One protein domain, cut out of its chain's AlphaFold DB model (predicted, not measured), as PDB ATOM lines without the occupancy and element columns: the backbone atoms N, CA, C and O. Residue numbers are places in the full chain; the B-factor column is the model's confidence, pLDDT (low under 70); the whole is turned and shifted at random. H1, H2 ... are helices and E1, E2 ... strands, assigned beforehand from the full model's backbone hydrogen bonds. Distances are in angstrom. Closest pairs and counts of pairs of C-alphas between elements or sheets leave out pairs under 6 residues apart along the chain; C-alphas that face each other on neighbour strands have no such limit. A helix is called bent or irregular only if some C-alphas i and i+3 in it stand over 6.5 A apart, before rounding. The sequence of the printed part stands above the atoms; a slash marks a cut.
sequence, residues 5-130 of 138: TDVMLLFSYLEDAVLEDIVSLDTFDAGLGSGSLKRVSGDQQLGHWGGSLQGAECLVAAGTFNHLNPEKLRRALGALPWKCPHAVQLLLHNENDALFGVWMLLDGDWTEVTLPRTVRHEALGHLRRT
ATOM      1  N   THR A   5      14.416   8.654  66.873       93.12
ATOM      2  CA  THR A   5      13.877   9.526  67.915       93.12
ATOM      3  C   THR A   5      12.360   9.511  67.860       93.12
ATOM      4  O   THR A   5      11.758   9.884  66.847       93.12
ATOM      5  N   ASP A   6      11.752   9.103  68.965       95.19
ATOM      6  CA  ASP A   6      10.322   9.220  69.184       95.19
ATOM      7  C   ASP A   6       9.992  10.626  69.677       95.19
ATOM      8  O   ASP A   6      10.663  11.197  70.541       95.19
ATOM      9  N   VAL A   7       8.940  11.191  69.098       96.50
ATOM     10  CA  VAL A   7       8.472  12.547  69.358       96.50
ATOM     11  C   VAL A   7       7.016  12.480  69.778       96.50
ATOM     12  O   VAL A   7       6.187  11.891  69.081       96.50
ATOM     13  N   MET A   8       6.687  13.136  70.887       96.31
ATOM     14  CA  MET A   8       5.310  13.397  71.295       96.31
ATOM     15  C   MET A   8       5.143  14.881  71.593       96.31
ATOM     16  O   MET A   8       5.947  15.479  72.296       96.31
ATOM     17  N   LEU A   9       4.085  15.485  71.072       95.81
ATOM     18  CA  LEU A   9       3.740  16.881  71.284       95.81
ATOM     19  C   LEU A   9       2.358  16.932  71.927       95.81
ATOM     20  O   LEU A   9       1.399  16.401  71.364       95.81
ATOM     21  N   LEU A  10       2.276  17.546  73.104       94.25
ATOM     22  CA  LEU A  10       1.054  17.709  73.880       94.25
ATOM     23  C   LEU A  10       0.724  19.191  73.995       94.25
ATOM     24  O   LEU A  10       1.609  20.014  74.235       94.25
ATOM     25  N   PHE A  11      -0.542  19.534  73.796       92.69
ATOM     26  CA  PHE A  11      -0.994  20.917  73.849       92.69
ATOM     27  C   PHE A  11      -2.504  21.017  74.069       92.69
ATOM     28  O   PHE A  11      -3.259  20.060  73.899       92.69
ATOM     29  N   SER A  12      -2.960  22.199  74.482       88.38
ATOM     30  CA  SER A  12      -4.377  22.453  74.750       88.38
ATOM     31  C   SER A  12      -5.238  22.283  73.494       88.38
ATOM     32  O   SER A  12      -4.843  22.699  72.408       88.38
ATOM     33  N   TYR A  13      -6.471  21.787  73.651       83.06
ATOM     34  CA  TYR A  13      -7.476  21.777  72.576       83.06
ATOM     35  C   TYR A  13      -7.774  23.173  71.993       83.06
ATOM     36  O   TYR A  13      -8.272  23.290  70.877       83.06
ATOM     37  N   LEU A  14      -7.438  24.249  72.714       84.12
ATOM     38  CA  LEU A  14      -7.567  25.630  72.234       84.12
ATOM     39  C   LEU A  14      -6.643  25.953  71.037       84.12
ATOM     40  O   LEU A  14      -6.872  26.941  70.324       84.12
ATOM     41  N   GLU A  15      -5.633  25.112  70.814       86.56
ATOM     42  CA  GLU A  15      -4.628  25.196  69.750       86.56
ATOM     43  C   GLU A  15      -4.961  24.316  68.529       86.56
ATOM     44  O   GLU A  15      -4.103  24.104  67.682       86.56
ATOM     45  N   ASP A  16      -6.186  23.794  68.389       83.62
ATOM     46  CA  ASP A  16      -6.557  22.893  67.274       83.62
ATOM     47  C   ASP A  16      -6.206  23.450  65.878       83.62
ATOM     48  O   ASP A  16      -5.843  22.707  64.974       83.62
ATOM     49  N   ALA A  17      -6.194  24.778  65.719       86.38
ATOM     50  CA  ALA A  17      -5.815  25.429  64.465       86.38
ATOM     51  C   ALA A  17      -4.372  25.136  64.007       86.38
ATOM     52  O   ALA A  17      -4.136  25.116  62.805       86.38
ATOM     53  N   VAL A  18      -3.421  24.912  64.925       90.44
ATOM     54  CA  VAL A  18      -2.023  24.610  64.554       90.44
ATOM     55  C   VAL A  18      -1.772  23.117  64.355       90.44
ATOM     56  O   VAL A  18      -0.718  22.728  63.860       90.44
ATOM     57  N   LEU A  19      -2.722  22.258  64.729       88.38
ATOM     58  CA  LEU A  19      -2.567  20.812  64.604       88.38
ATOM     59  C   LEU A  19      -2.386  20.380  63.146       88.38
ATOM     60  O   LEU A  19      -1.544  19.525  62.877       88.38
ATOM     61  N   GLU A  20      -3.125  20.987  62.217       86.31
ATOM     62  CA  GLU A  20      -2.988  20.706  60.784       86.31
ATOM     63  C   GLU A  20      -1.603  21.098  60.259       86.31
ATOM     64  O   GLU A  20      -0.990  20.330  59.518       86.31
ATOM     65  N   ASP A  21      -1.059  22.231  60.717       90.94
ATOM     66  CA  ASP A  21       0.299  22.660  60.370       90.94
ATOM     67  C   ASP A  21       1.341  21.663  60.898       90.94
ATOM     68  O   ASP A  21       2.291  21.327  60.195       90.94
ATOM     69  N   ILE A  22       1.137  21.133  62.111       91.25
ATOM     70  CA  ILE A  22       2.032  20.162  62.758       91.25
ATOM     71  C   ILE A  22       2.060  18.830  62.006       91.25
ATOM     72  O   ILE A  22       3.136  18.286  61.758       91.25
ATOM     73  N   VAL A  23       0.895  18.275  61.658       88.69
ATOM     74  CA  VAL A  23       0.828  16.979  60.953       88.69
ATOM     75  C   VAL A  23       1.217  17.101  59.480       88.69
ATOM     76  O   VAL A  23       1.623  16.112  58.875       88.69
ATOM     77  N   SER A  24       1.137  18.312  58.923       88.62
ATOM     78  CA  SER A  24       1.551  18.627  57.552       88.62
ATOM     79  C   SER A  24       3.015  19.059  57.436       88.62
ATOM     80  O   SER A  24       3.454  19.391  56.335       88.62
ATOM     81  N   LEU A  25       3.783  19.064  58.534       87.38
ATOM     82  CA  LEU A  25       5.206  19.401  58.505       87.38
ATOM     83  C   LEU A  25       5.954  18.484  57.527       87.38
ATOM     84  O   LEU A  25       6.087  17.282  57.766       87.38
ATOM     85  N   ASP A  26       6.503  19.065  56.458       82.12
ATOM     86  CA  ASP A  26       7.419  18.352  55.571       82.12
ATOM     87  C   ASP A  26       8.777  18.201  56.258       82.12
ATOM     88  O   ASP A  26       9.606  19.115  56.310       82.12
ATOM     89  N   THR A  27       8.993  17.025  56.834       82.19
ATOM     90  CA  THR A  27      10.174  16.742  57.646       82.19
ATOM     91  C   THR A  27      11.436  16.599  56.795       82.19
ATOM     92  O   THR A  27      12.542  16.819  57.300       82.19
ATOM     93  N   PHE A  28      11.293  16.255  55.512       74.94
ATOM     94  CA  PHE A  28      12.420  16.075  54.608       74.94
ATOM     95  C   PHE A  28      12.902  17.424  54.078       74.94
ATOM     96  O   PHE A  28      14.085  17.743  54.230       74.94
ATOM     97  N   ASP A  29      11.992  18.256  53.569       73.06
ATOM     98  CA  ASP A  29      12.326  19.583  53.039       73.06
ATOM     99  C   ASP A  29      12.791  20.545  54.142       73.06
ATOM    100  O   ASP A  29      13.731  21.321  53.951       73.06
ATOM    101  N   ALA A  30      12.228  20.436  55.350       77.88
ATOM    102  CA  ALA A  30      12.723  21.170  56.517       77.88
ATOM    103  C   ALA A  30      14.083  20.642  57.031       77.88
ATOM    104  O   ALA A  30      14.708  21.231  57.924       77.88
ATOM    105  N   GLY A  31      14.581  19.535  56.468       83.69
ATOM    106  CA  GLY A  31      15.821  18.884  56.870       83.69
ATOM    107  C   GLY A  31      15.800  18.454  58.334       83.69
ATOM    108  O   GLY A  31      16.822  18.607  59.012       83.69
ATOM    109  N   LEU A  32      14.633  18.004  58.811       86.38
ATOM    110  CA  LEU A  32      14.419  17.438  60.141       86.38
ATOM    111  C   LEU A  32      14.877  15.987  60.205       86.38
ATOM    112  O   LEU A  32      15.268  15.558  61.272       86.38
ATOM    113  N   GLY A  33      14.823  15.249  59.099       84.81
ATOM    114  CA  GLY A  33      15.015  13.798  59.070       84.81
ATOM    115  C   GLY A  33      13.798  13.110  58.454       84.81
ATOM    116  O   GLY A  33      12.818  13.764  58.087       84.81
ATOM    117  N   SER A  34      13.844  11.787  58.308       86.62
ATOM    118  CA  SER A  34      12.715  11.036  57.746       86.62
ATOM    119  C   SER A  34      11.773  10.578  58.856       86.62
ATOM    120  O   SER A  34      12.181   9.802  59.717       86.62
ATOM    121  N   GLY A  35      10.522  11.021  58.819       89.31
ATOM    122  CA  GLY A  35       9.487  10.679  59.791       89.31
ATOM    123  C   GLY A  35       8.237  11.511  59.533       89.31
ATOM    124  O   GLY A  35       8.171  12.241  58.550       89.31
ATOM    125  N   SER A  36       7.233  11.399  60.392       90.31
ATOM    126  CA  SER A  36       6.104  12.333  60.396       90.31
ATOM    127  C   SER A  36       5.369  12.282  61.723       90.31
ATOM    128  O   SER A  36       5.363  11.254  62.403       90.31
ATOM    129  N   LEU A  37       4.740  13.397  62.086       92.25
ATOM    130  CA  LEU A  37       3.813  13.454  63.209       92.25
ATOM    131  C   LEU A  37       2.407  13.105  62.728       92.25
ATOM    132  O   LEU A  37       1.975  13.519  61.655       92.25
ATOM    133  N   LYS A  38       1.672  12.365  63.552       90.06
ATOM    134  CA  LYS A  38       0.252  12.082  63.342       90.06
ATOM    135  C   LYS A  38      -0.540  12.471  64.575       90.06
ATOM    136  O   LYS A  38      -0.083  12.261  65.697       90.06
ATOM    137  N   ARG A  39      -1.756  12.982  64.370       88.25
ATOM    138  CA  ARG A  39      -2.721  13.198  65.454       88.25
ATOM    139  C   ARG A  39      -3.062  11.850  66.099       88.25
ATOM    140  O   ARG A  39      -3.588  10.959  65.438       88.25
ATOM    141  N   VAL A  40      -2.789  11.722  67.393       87.19
ATOM    142  CA  VAL A  40      -3.172  10.569  68.221       87.19
ATOM    143  C   VAL A  40      -4.528  10.822  68.885       87.19
ATOM    144  O   VAL A  40      -5.372   9.929  68.924       87.19
ATOM    145  N   SER A  41      -4.776  12.054  69.334       81.00
ATOM    146  CA  SER A  41      -6.006  12.506  70.011       81.00
ATOM    147  C   SER A  41      -7.210  12.721  69.066       81.00
ATOM    148  O   SER A  41      -7.960  13.681  69.214       81.00
ATOM    149  N   GLY A  42      -7.357  11.908  68.016       69.75
ATOM    150  CA  GLY A  42      -8.357  12.096  66.952       69.75
ATOM    151  C   GLY A  42      -9.806  11.762  67.328       69.75
ATOM    152  O   GLY A  42     -10.059  10.812  68.063       69.75
ATOM    153  N   ASP A  43     -10.743  12.496  66.715       56.59
ATOM    154  CA  ASP A  43     -12.194  12.546  66.997       56.59
ATOM    155  C   ASP A  43     -13.017  11.353  66.465       56.59
ATOM    156  O   ASP A  43     -14.238  11.437  66.312       56.59
ATOM    157  N   GLN A  44     -12.385  10.223  66.133       54.81
ATOM    158  CA  GLN A  44     -13.155   9.030  65.771       54.81
ATOM    159  C   GLN A  44     -13.766   8.402  67.031       54.81
ATOM    160  O   GLN A  44     -13.174   8.459  68.105       54.81
ATOM    161  N   GLN A  45     -14.949   7.782  66.902       50.72
ATOM    162  CA  GLN A  45     -15.727   7.201  68.019       50.72
ATOM    163  C   GLN A  45     -14.937   6.229  68.918       50.72
ATOM    164  O   GLN A  45     -15.369   5.943  70.032       50.72
ATOM    165  N   LEU A  46     -13.794   5.744  68.431       51.78
ATOM    166  CA  LEU A  46     -12.760   4.995  69.136       51.78
ATOM    167  C   LEU A  46     -11.391   5.446  68.595       51.78
ATOM    168  O   LEU A  46     -10.719   4.689  67.895       51.78
ATOM    169  N   GLY A  47     -11.025   6.712  68.809       53.09
ATOM    170  CA  GLY A  47      -9.713   7.235  68.426       53.09
ATOM    171  C   GLY A  47      -8.570   6.351  68.943       53.09
ATOM    172  O   GLY A  47      -8.732   5.562  69.873       53.09
ATOM    173  N   HIS A  48      -7.374   6.494  68.364       65.19
ATOM    174  CA  HIS A  48      -6.156   5.869  68.909       65.19
ATOM    175  C   HIS A  48      -5.884   6.291  70.362       65.19
ATOM    176  O   HIS A  48      -5.144   5.626  71.086       65.19
ATOM    177  N   TRP A  49      -6.510   7.388  70.782       74.44
ATOM    178  CA  TRP A  49      -6.619   7.821  72.157       74.44
ATOM    179  C   TRP A  49      -7.817   7.162  72.849       74.44
ATOM    180  O   TRP A  49      -8.967   7.369  72.464       74.44
ATOM    181  N   GLY A  50      -7.548   6.365  73.885       70.56
ATOM    182  CA  GLY A  50      -8.600   5.744  74.689       70.56
ATOM    183  C   GLY A  50      -9.442   6.782  75.441       70.56
ATOM    184  O   GLY A  50      -8.940   7.830  75.841       70.56
ATOM    185  N   GLY A  51     -10.726   6.490  75.665       71.50
ATOM    186  CA  GLY A  51     -11.627   7.393  76.384       71.50
ATOM    187  C   GLY A  51     -13.098   7.203  76.022       71.50
ATOM    188  O   GLY A  51     -13.465   6.255  75.328       71.50
ATOM    189  N   SER A  52     -13.949   8.100  76.528       67.38
ATOM    190  CA  SER A  52     -15.368   8.172  76.166       67.38
ATOM    191  C   SER A  52     -15.583   9.110  74.969       67.38
ATOM    192  O   SER A  52     -14.700   9.869  74.575       67.38
ATOM    193  N   LEU A  53     -16.807   9.121  74.432       60.34
ATOM    194  CA  LEU A  53     -17.246  10.028  73.358       60.34
ATOM    195  C   LEU A  53     -17.120  11.527  73.699       60.34
ATOM    196  O   LEU A  53     -17.356  12.360  72.831       60.34
ATOM    197  N   GLN A  54     -16.792  11.878  74.947       62.59
ATOM    198  CA  GLN A  54     -16.611  13.264  75.390       62.59
ATOM    199  C   GLN A  54     -15.260  13.867  74.960       62.59
ATOM    200  O   GLN A  54     -15.053  15.057  75.164       62.59
ATOM    201  N   GLY A  55     -14.404  13.088  74.284       65.56
ATOM    202  CA  GLY A  55     -13.214  13.585  73.590       65.56
ATOM    203  C   GLY A  55     -12.006  13.808  74.502       65.56
ATOM    204  O   GLY A  55     -12.109  13.799  75.728       65.56
ATOM    205  N   ALA A  56     -10.830  13.965  73.895       74.56
ATOM    206  CA  ALA A  56      -9.609  14.301  74.617       74.56
ATOM    207  C   ALA A  56      -9.568  15.811  74.907       74.56
ATOM    208  O   ALA A  56      -9.681  16.621  73.992       74.56
ATOM    209  N   GLU A  57      -9.342  16.201  76.164       78.12
ATOM    210  CA  GLU A  57      -9.139  17.613  76.546       78.12
ATOM    211  C   GLU A  57      -7.719  18.125  76.225       78.12
ATOM    212  O   GLU A  57      -7.388  19.292  76.441       78.12
ATOM    213  N   CYS A  58      -6.867  17.245  75.698       84.44
ATOM    214  CA  CYS A  58      -5.505  17.524  75.271       84.44
ATOM    215  C   CYS A  58      -5.315  16.992  73.851       84.44
ATOM    216  O   CYS A  58      -5.708  15.863  73.543       84.44
ATOM    217  N   LEU A  59      -4.703  17.807  72.998       88.75
ATOM    218  CA  LEU A  59      -4.276  17.384  71.679       88.75
ATOM    219  C   LEU A  59      -2.901  16.738  71.775       88.75
ATOM    220  O   LEU A  59      -1.999  17.245  72.441       88.75
ATOM    221  N   VAL A  60      -2.763  15.604  71.097       90.69
ATOM    222  CA  VAL A  60      -1.534  14.823  71.063       90.69
ATOM    223  C   VAL A  60      -1.192  14.528  69.616       90.69
ATOM    224  O   VAL A  60      -1.978  13.895  68.905       90.69
ATOM    225  N   ALA A  61      -0.005  14.949  69.196       92.44
ATOM    226  CA  ALA A  61       0.621  14.510  67.960       92.44
ATOM    227  C   ALA A  61       1.863  13.680  68.301       92.44
ATOM    228  O   ALA A  61       2.627  14.058  69.184       92.44
ATOM    229  N   ALA A  62       2.067  12.548  67.634       94.06
ATOM    230  CA  ALA A  62       3.219  11.692  67.894       94.06
ATOM    231  C   ALA A  62       3.758  11.047  66.620       94.06
ATOM    232  O   ALA A  62       3.032  10.898  65.632       94.06
ATOM    233  N   GLY A  63       5.027  10.658  66.651       93.56
ATOM    234  CA  GLY A  63       5.687   9.994  65.535       93.56
ATOM    235  C   GLY A  63       7.126   9.605  65.837       93.56
ATOM    236  O   GLY A  63       7.725  10.093  66.791       93.56
ATOM    237  N   THR A  64       7.677   8.749  64.984       94.56
ATOM    238  CA  THR A  64       9.070   8.297  65.055       94.56
ATOM    239  C   THR A  64       9.834   8.844  63.859       94.56
ATOM    240  O   THR A  64       9.347   8.820  62.724       94.56
ATOM    241  N   PHE A  65      11.044   9.325  64.113       93.19
ATOM    242  CA  PHE A  65      11.924   9.922  63.120       93.19
ATOM    243  C   PHE A  65      13.248   9.172  63.085       93.19
ATOM    244  O   PHE A  65      13.782   8.821  64.128       93.19
ATOM    245  N   ASN A  66      13.800   8.966  61.894       91.56
ATOM    246  CA  ASN A  66      15.173   8.508  61.715       91.56
ATOM    247  C   ASN A  66      16.064   9.711  61.383       91.56
ATOM    248  O   ASN A  66      15.727  10.495  60.487       91.56
ATOM    249  N   HIS A  67      17.192   9.836  62.084       90.12
ATOM    250  CA  HIS A  67      18.128  10.960  61.983       90.12
ATOM    251  C   HIS A  67      17.482  12.320  62.262       90.12
ATOM    252  O   HIS A  67      17.688  13.280  61.511       90.12
ATOM    253  N   LEU A  68      16.675  12.398  63.325       92.50
ATOM    254  CA  LEU A  68      16.011  13.641  63.696       92.50
ATOM    255  C   LEU A  68      17.037  14.735  64.029       92.50
ATOM    256  O   LEU A  68      17.959  14.523  64.809       92.50
ATOM    257  N   ASN A  69      16.831  15.944  63.509       92.12
ATOM    258  CA  ASN A  69      17.479  17.155  63.994       92.12
ATOM    259  C   ASN A  69      16.561  17.848  65.025       92.12
ATOM    260  O   ASN A  69      15.657  18.595  64.625       92.12
ATOM    261  N   PRO A  70      16.767  17.631  66.341       90.38
ATOM    262  CA  PRO A  70      15.862  18.136  67.373       90.38
ATOM    263  C   PRO A  70      15.853  19.666  67.454       90.38
ATOM    264  O   PRO A  70      14.811  20.257  67.723       90.38
ATOM    265  N   GLU A  71      16.973  20.331  67.155       90.94
ATOM    266  CA  GLU A  71      17.040  21.797  67.130       90.94
ATOM    267  C   GLU A  71      16.154  22.393  66.040       90.94
ATOM    268  O   GLU A  71      15.394  23.334  66.276       90.94
ATOM    269  N   LYS A  72      16.223  21.833  64.827       93.12
ATOM    270  CA  LYS A  72      15.371  22.292  63.730       93.12
ATOM    271  C   LYS A  72      13.904  21.971  63.981       93.12
ATOM    272  O   LYS A  72      13.068  22.805  63.648       93.12
ATOM    273  N   LEU A  73      13.597  20.817  64.580       93.88
ATOM    274  CA  LEU A  73      12.222  20.471  64.947       93.88
ATOM    275  C   LEU A  73      11.674  21.500  65.935       93.88
ATOM    276  O   LEU A  73      10.621  22.081  65.692       93.88
ATOM    277  N   ARG A  74      12.423  21.796  67.004       94.25
ATOM    278  CA  ARG A  74      12.060  22.827  67.983       94.25
ATOM    279  C   ARG A  74      11.888  24.194  67.330       94.25
ATOM    280  O   ARG A  74      10.897  24.865  67.589       94.25
ATOM    281  N   ARG A  75      12.777  24.595  66.418       92.62
ATOM    282  CA  ARG A  75      12.620  25.851  65.668       92.62
ATOM    283  C   ARG A  75      11.347  25.870  64.817       92.62
ATOM    284  O   ARG A  75      10.640  26.871  64.836       92.62
ATOM    285  N   ALA A  76      11.061  24.793  64.086       92.19
ATOM    286  CA  ALA A  76       9.862  24.689  63.258       92.19
ATOM    287  C   ALA A  76       8.591  24.775  64.114       92.19
ATOM    288  O   ALA A  76       7.705  25.569  63.818       92.19
ATOM    289  N   LEU A  77       8.549  24.036  65.226       93.56
ATOM    290  CA  LEU A  77       7.435  24.079  66.170       93.56
ATOM    291  C   LEU A  77       7.315  25.441  66.866       93.56
ATOM    292  O   LEU A  77       6.209  25.920  67.067       93.56
ATOM    293  N   GLY A  78       8.427  26.090  67.215       93.44
ATOM    294  CA  GLY A  78       8.426  27.410  67.858       93.44
ATOM    295  C   GLY A  78       7.944  28.543  66.944       93.44
ATOM    296  O   GLY A  78       7.485  29.566  67.436       93.44
ATOM    297  N   ALA A  79       8.011  28.357  65.622       92.44
ATOM    298  CA  ALA A  79       7.528  29.326  64.640       92.44
ATOM    299  C   ALA A  79       6.008  29.262  64.399       92.44
ATOM    300  O   ALA A  79       5.468  30.121  63.699       92.44
ATOM    301  N   LEU A  80       5.319  28.255  64.946       92.75
ATOM    302  CA  LEU A  80       3.873  28.117  64.804       92.75
ATOM    303  C   LEU A  80       3.129  29.203  65.604       92.75
ATOM    304  O   LEU A  80       3.613  29.649  66.650       92.75
ATOM    305  N   PRO A  81       1.938  29.631  65.149       92.56
ATOM    306  CA  PRO A  81       1.180  30.715  65.769       92.56
ATOM    307  C   PRO A  81       0.397  30.246  67.010       92.56
ATOM    308  O   PRO A  81      -0.829  30.337  67.058       92.56
ATOM    309  N   TRP A  82       1.108  29.744  68.023       92.50
ATOM    310  CA  TRP A  82       0.529  29.294  69.291       92.50
ATOM    311  C   TRP A  82      -0.229  30.419  70.004       92.50
ATOM    312  O   TRP A  82       0.299  31.520  70.179       92.50
ATOM    313  N   LYS A  83      -1.438  30.138  70.498       92.06
ATOM    314  CA  LYS A  83      -2.196  31.083  71.340       92.06
ATOM    315  C   LYS A  83      -1.700  31.078  72.789       92.06
ATOM    316  O   LYS A  83      -1.648  32.122  73.437       92.06
ATOM    317  N   CYS A  84      -1.315  29.908  73.281       90.88
ATOM    318  CA  CYS A  84      -0.902  29.586  74.639       90.88
ATOM    319  C   CYS A  84       0.399  28.754  74.600       90.88
ATOM    320  O   CYS A  84       0.401  27.596  75.022       90.88
ATOM    321  N   PRO A  85       1.531  29.322  74.133       92.00
ATOM    322  CA  PRO A  85       2.794  28.587  73.965       92.00
ATOM    323  C   PRO A  85       3.293  27.916  75.260       92.00
ATOM    324  O   PRO A  85       3.790  26.797  75.230       92.00
ATOM    325  N   HIS A  86       3.055  28.539  76.418       90.19
ATOM    326  CA  HIS A  86       3.427  28.004  77.733       90.19
ATOM    327  C   HIS A  86       2.701  26.700  78.116       90.19
ATOM    328  O   HIS A  86       3.091  26.037  79.075       90.19
ATOM    329  N   ALA A  87       1.628  26.341  77.405       90.12
ATOM    330  CA  ALA A  87       0.886  25.101  77.604       90.12
ATOM    331  C   ALA A  87       1.331  23.977  76.653       90.12
ATOM    332  O   ALA A  87       0.730  22.905  76.681       90.12
ATOM    333  N   VAL A  88       2.356  24.206  75.824       94.62
ATOM    334  CA  VAL A  88       2.880  23.225  74.870       94.62
ATOM    335  C   VAL A  88       4.032  22.453  75.506       94.62
ATOM    336  O   VAL A  88       5.001  23.046  75.990       94.62
ATOM    337  N   GLN A  89       3.944  21.123  75.486       96.69
ATOM    338  CA  GLN A  89       5.019  20.225  75.902       96.69
ATOM    339  C   GLN A  89       5.487  19.375  74.723       96.69
ATOM    340  O   GLN A  89       4.691  18.710  74.063       96.69
ATOM    341  N   LEU A  90       6.795  19.362  74.493       97.25
ATOM    342  CA  LEU A  90       7.470  18.487  73.544       97.25
ATOM    343  C   LEU A  90       8.243  17.426  74.320       97.25
ATOM    344  O   LEU A  90       9.098  17.744  75.141       97.25
ATOM    345  N   LEU A  91       7.956  16.167  74.042       97.44
ATOM    346  CA  LEU A  91       8.635  15.010  74.594       97.44
ATOM    347  C   LEU A  91       9.494  14.386  73.496       97.44
ATOM    348  O   LEU A  91       8.985  14.076  72.417       97.44
ATOM    349  N   LEU A  92      10.783  14.201  73.776       95.00
ATOM    350  CA  LEU A  92      11.727  13.535  72.874       95.00
ATOM    351  C   LEU A  92      12.357  12.341  73.582       95.00
ATOM    352  O   LEU A  92      12.780  12.470  74.731       95.00
ATOM    353  N   HIS A  93      12.436  11.217  72.883       93.31
ATOM    354  CA  HIS A  93      13.106  10.008  73.346       93.31
ATOM    355  C   HIS A  93      13.981   9.462  72.226       93.31
ATOM    356  O   HIS A  93      13.480   8.945  71.227       93.31
ATOM    357  N   ASN A  94      15.291   9.615  72.376       88.81
ATOM    358  CA  ASN A  94      16.261   8.983  71.494       88.81
ATOM    359  C   ASN A  94      16.351   7.471  71.796       88.81
ATOM    360  O   ASN A  94      16.038   7.044  72.903       88.81
ATOM    361  N   GLU A  95      16.792   6.653  70.842       85.00
ATOM    362  CA  GLU A  95      16.980   5.203  71.012       85.00
ATOM    363  C   GLU A  95      17.830   4.807  72.236       85.00
ATOM    364  O   GLU A  95      17.651   3.718  72.776       85.00
ATOM    365  N   ASN A  96      18.719   5.692  72.693       81.75
ATOM    366  CA  ASN A  96      19.597   5.467  73.841       81.75
ATOM    367  C   ASN A  96      19.114   6.131  75.146       81.75
ATOM    368  O   ASN A  96      19.794   6.047  76.179       81.75
ATOM    369  N   ASP A  97      17.983   6.837  75.101       85.62
ATOM    370  CA  ASP A  97      17.372   7.429  76.285       85.62
ATOM    371  C   ASP A  97      16.659   6.354  77.110       85.62
ATOM    372  O   ASP A  97      16.055   5.423  76.586       85.62
ATOM    373  N   ALA A  98      16.702   6.502  78.434       83.62
ATOM    374  CA  ALA A  98      15.898   5.671  79.330       83.62
ATOM    375  C   ALA A  98      14.471   6.226  79.514       83.62
ATOM    376  O   ALA A  98      13.577   5.540  80.012       83.62
ATOM    377  N   LEU A  99      14.286   7.515  79.215       89.25
ATOM    378  CA  LEU A  99      13.102   8.321  79.507       89.25
ATOM    379  C   LEU A  99      12.974   9.438  78.475       89.25
ATOM    380  O   LEU A  99      13.970   9.964  77.988       89.25
ATOM    381  N   PHE A 100      11.741   9.883  78.243       94.00
ATOM    382  CA  PHE A 100      11.502  11.103  77.482       94.00
ATOM    383  C   PHE A 100      12.080  12.313  78.222       94.00
ATOM    384  O   PHE A 100      11.763  12.552  79.391       94.00
ATOM    385  N   GLY A 101      12.882  13.110  77.520       94.19
ATOM    386  CA  GLY A 101      13.108  14.493  77.919       94.19
ATOM    387  C   GLY A 101      11.848  15.313  77.671       94.19
ATOM    388  O   GLY A 101      11.100  15.033  76.734       94.19
ATOM    389  N   VAL A 102      11.611  16.321  78.507       96.12
ATOM    390  CA  VAL A 102      10.450  17.208  78.399       96.12
ATOM    391  C   VAL A 102      10.945  18.612  78.107       96.12
ATOM    392  O   VAL A 102      11.759  19.146  78.851       96.12
ATOM    393  N   TRP A 103      10.424  19.231  77.058       96.75
ATOM    394  CA  TRP A 103      10.642  20.629  76.721       96.75
ATOM    395  C   TRP A 103       9.324  21.381  76.789       96.75
ATOM    396  O   TRP A 103       8.287  20.872  76.366       96.75
ATOM    397  N   MET A 104       9.369  22.610  77.286       96.81
ATOM    398  CA  MET A 104       8.245  23.539  77.253       96.81
ATOM    399  C   MET A 104       8.628  24.773  76.449       96.81
ATOM    400  O   MET A 104       9.777  25.215  76.506       96.81
ATOM    401  N   LEU A 105       7.674  25.324  75.701       94.12
ATOM    402  CA  LEU A 105       7.866  26.575  74.975       94.12
ATOM    403  C   LEU A 105       7.610  27.748  75.932       94.12
ATOM    404  O   LEU A 105       6.475  28.174  76.142       94.12
ATOM    405  N   LEU A 106       8.679  28.230  76.562       89.88
ATOM    406  CA  LEU A 106       8.656  29.276  77.584       89.88
ATOM    407  C   LEU A 106       9.286  30.545  77.015       89.88
ATOM    408  O   LEU A 106      10.358  30.489  76.428       89.88
ATOM    409  N   ASP A 107       8.609  31.684  77.161       87.06
ATOM    410  CA  ASP A 107       9.103  32.992  76.701       87.06
ATOM    411  C   ASP A 107       9.545  33.034  75.219       87.06
ATOM    412  O   ASP A 107      10.365  33.855  74.821       87.06
ATOM    413  N   GLY A 108       8.959  32.167  74.384       84.06
ATOM    414  CA  GLY A 108       9.268  32.058  72.953       84.06
ATOM    415  C   GLY A 108      10.386  31.069  72.607       84.06
ATOM    416  O   GLY A 108      10.616  30.833  71.425       84.06
ATOM    417  N   ASP A 109      11.011  30.441  73.605       90.12
ATOM    418  CA  ASP A 109      12.104  29.488  73.428       90.12
ATOM    419  C   ASP A 109      11.789  28.120  74.047       90.12
ATOM    420  O   ASP A 109      11.133  27.983  75.083       90.12
ATOM    421  N   TRP A 110      12.276  27.059  73.407       95.31
ATOM    422  CA  TRP A 110      12.139  25.711  73.948       95.31
ATOM    423  C   TRP A 110      13.148  25.473  75.062       95.31
ATOM    424  O   TRP A 110      14.346  25.352  74.817       95.31
ATOM    425  N   THR A 111      12.642  25.329  76.280       94.12
ATOM    426  CA  THR A 111      13.449  25.069  77.470       94.12
ATOM    427  C   THR A 111      13.232  23.639  77.935       94.12
ATOM    428  O   THR A 111      12.091  23.208  78.101       94.12
ATOM    429  N   GLU A 112      14.319  22.894  78.147       93.94
ATOM    430  CA  GLU A 112      14.227  21.570  78.763       93.94
ATOM    431  C   GLU A 112      13.829  21.705  80.237       93.94
ATOM    432  O   GLU A 112      14.452  22.442  81.001       93.94
ATOM    433  N   VAL A 113      12.802  20.972  80.648       94.19
ATOM    434  CA  VAL A 113      12.371  20.876  82.040       94.19
ATOM    435  C   VAL A 113      13.220  19.820  82.737       94.19
ATOM    436  O   VAL A 113      13.168  18.637  82.402       94.19
ATOM    437  N   THR A 114      13.980  20.233  83.752       92.19
ATOM    438  CA  THR A 114      14.759  19.298  84.571       92.19
ATOM    439  C   THR A 114      13.828  18.399  85.380       92.19
ATOM    440  O   THR A 114      13.143  18.850  86.301       92.19
ATOM    441  N   LEU A 115      13.827  17.106  85.059       92.38
ATOM    442  CA  LEU A 115      13.105  16.103  85.830       92.38
ATOM    443  C   LEU A 115      13.913  15.710  87.084       92.38
ATOM    444  O   LEU A 115      15.142  15.625  87.039       92.38
ATOM    445  N   PRO A 116      13.265  15.455  88.233       94.06
ATOM    446  CA  PRO A 116      13.973  15.006  89.425       94.06
ATOM    447  C   PRO A 116      14.730  13.699  89.184       94.06
ATOM    448  O   PRO A 116      14.162  12.744  88.653       94.06
ATOM    449  N   ARG A 117      15.970  13.628  89.685       92.06
ATOM    450  CA  ARG A 117      16.841  12.440  89.589       92.06
ATOM    451  C   ARG A 117      17.167  12.045  88.146       92.06
ATOM    452  O   ARG A 117      17.306  10.858  87.857       92.06
ATOM    453  N   THR A 118      17.293  13.020  87.249       91.56
ATOM    454  CA  THR A 118      17.775  12.787  85.886       91.56
ATOM    455  C   THR A 118      19.028  13.599  85.588       91.56
ATOM    456  O   THR A 118      19.277  14.644  86.190       91.56
ATOM    457  N   VAL A 119      19.843  13.091  84.668       88.50
ATOM    458  CA  VAL A 119      21.013  13.787  84.132       88.50
ATOM    459  C   VAL A 119      21.059  13.588  82.622       88.50
ATOM    460  O   VAL A 119      20.851  12.474  82.134       88.50
ATOM    461  N   ARG A 120      21.308  14.675  81.881       85.31
ATOM    462  CA  ARG A 120      21.567  14.626  80.440       85.31
ATOM    463  C   ARG A 120      23.071  14.628  80.197       85.31
ATOM    464  O   ARG A 120      23.777  15.533  80.635       85.31
ATOM    465  N   HIS A 121      23.563  13.622  79.486       81.19
ATOM    466  CA  HIS A 121      24.956  13.558  79.059       81.19
ATOM    467  C   HIS A 121      25.111  14.252  77.708       81.19
ATOM    468  O   HIS A 121      24.858  13.646  76.673       81.19
ATOM    469  N   GLU A 122      25.545  15.515  77.707       67.69
ATOM    470  CA  GLU A 122      25.625  16.365  76.503       67.69
ATOM    471  C   GLU A 122      26.393  15.731  75.334       67.69
ATOM    472  O   GLU A 122      25.984  15.871  74.186       67.69
ATOM    473  N   ALA A 123      27.468  14.988  75.612       62.69
ATOM    474  CA  ALA A 123      28.288  14.353  74.576       62.69
ATOM    475  C   ALA A 123      27.560  13.244  73.798       62.69
ATOM    476  O   ALA A 123      27.952  12.926  72.679       62.69
ATOM    477  N   LEU A 124      26.533  12.645  74.403       61.59
ATOM    478  CA  LEU A 124      25.760  11.547  73.821       61.59
ATOM    479  C   LEU A 124      24.299  11.942  73.571       61.59
ATOM    480  O   LEU A 124      23.581  11.244  72.875       61.59
ATOM    481  N   GLY A 125      23.839  13.054  74.146       66.75
ATOM    482  CA  GLY A 125      22.434  13.440  74.133       66.75
ATOM    483  C   GLY A 125      21.549  12.570  75.027       66.75
ATOM    484  O   GLY A 125      20.347  12.788  75.017       66.75
ATOM    485  N   HIS A 126      22.107  11.649  75.822       81.88
ATOM    486  CA  HIS A 126      21.328  10.656  76.568       81.88
ATOM    487  C   HIS A 126      20.775  11.211  77.883       81.88
ATOM    488  O   HIS A 126      21.533  11.737  78.704       81.88
ATOM    489  N   LEU A 127      19.480  11.031  78.121       87.19
ATOM    490  CA  LEU A 127      18.809  11.287  79.385       87.19
ATOM    491  C   LEU A 127      18.683   9.991  80.189       87.19
ATOM    492  O   LEU A 127      18.089   9.007  79.744       87.19
ATOM    493  N   ARG A 128      19.230  10.000  81.407       87.50
ATOM    494  CA  ARG A 128      19.236   8.837  82.306       87.50
ATOM    495  C   ARG A 128      18.752   9.205  83.696       87.50
ATOM    496  O   ARG A 128      18.842  10.362  84.111       87.50
ATOM    497  N   ARG A 129      18.264   8.205  84.430       88.19
ATOM    498  CA  ARG A 129      17.978   8.322  85.862       88.19
ATOM    499  C   ARG A 129      19.239   8.109  86.684       88.19
ATOM    500  O   ARG A 129      20.011   7.208  86.399       88.19
ATOM    501  N   THR A 130      19.410   8.901  87.737       88.88
ATOM    502  CA  THR A 130      20.553   8.794  88.661       88.88
ATOM    503  C   THR A 130      20.351   7.737  89.749       88.88
ATOM    504  O   THR A 130      21.236   7.520  90.568       88.88
TER     505      THR A 130
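Overview. This is residues 5 to 130 of the 138 residues of an uncharacterized protein of Streptomyces sp. MH60 (UniProt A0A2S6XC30). A strongly twisted sheet of five strands is covered on one face by two helices, H1 over the E2 and E1 side and H2 over E4. Beyond the ends of E3 and E4 a small hairpin, E6 and E7, makes one end of the long axis, and the long loop between H1 and E2 reaches to the other end at Leu 53. The 126 printed residues hold two named helices and seven named strands, in the order E1 H1 E2 H2 E3 E4 E5 E6 E7; the large sheet runs E2 E1 E3 E4 E5, antiparallel throughout. The class is mixed, helices and strands, with 62 residues, under half, in named elements. The whole is compact, with a radius of gyration of the C-alphas of 14.8 A and spans of 44 by 34 by 29 A.

Arrangement. In the large sheet, E1, residues 5 to 12, is an inner strand between E2, residues 58 to 66, and E3, residues 89 to 94. N 7 and O 63 are 2.8 A apart, and N 8 and O 91 are 2.9 A apart. E3, E4, residues 101 to 106, and E5, residues 109 to 113, form a meander, each strand the antiparallel neighbour of the one before; N 90 and O 103 are 2.8 A apart, N 104 and O 111 2.9 A. H1, residues 13 to 23, is on the sheet at a height of 8.7 A, over E2 and E1, along the strands at 12 degrees to E2 on the local plane; its closest C-alphas to E2 are those of Tyr 13 and Cys 58, 5.4 A. H2, residues 70 to 78, is on the same face at a height of 8.0 A, over E4 and slantwise to it at 34 degrees on the local plane; these are two layers, helices on one face of a sheet. H1 and H2 are close but not clearly touching; their closest C-alphas, of Ile 22 and Leu 77, are 7.5 A apart. E2, H2 and E3 make a split strand-helix-strand unit, two strands running the same way with E1 between them, with a right-handed crossover. E6, residues 118 to 121, and E7, residues 126 to 129, are a hairpin, with N 121 and O 126 2.9 A apart; the closest C-alphas of E4 and E7, of Gly 101 and Leu 127, are 6.7 A apart. In H2 every O i to N i+4 pair is within hydrogen-bond range; in H1 2 of 7 are, and 5 of 8 O i to N i+3 pairs.

Along the chain. E1 begins at C-alpha 5, (13.877, 9.526, 67.915), and is 23.4 A long. E2 is 26.3 A, E3 16.5 A, E4 15.4 A and H1 15.1 A long; H1 is irregular, with C-alphas 14 and 17 8.0 A apart. E7 ends at C-alpha 129, (17.978, 8.322, 85.862).

Size, cuts and confidence. The C-alphas farthest apart, of Leu 53 and Ala 123, are 45.8 A apart. The printed part has no cut. The link from H1 to E2, 34 residues, is long; in it residues 34 to 35 and 38 to 39 pair antiparallel with residues 65 to 66 and 61 to 62 of E2. The mean pLDDT of the printed part is 85.9, with residues 42 to 48, 52 to 55 and 122 to 125 under 70.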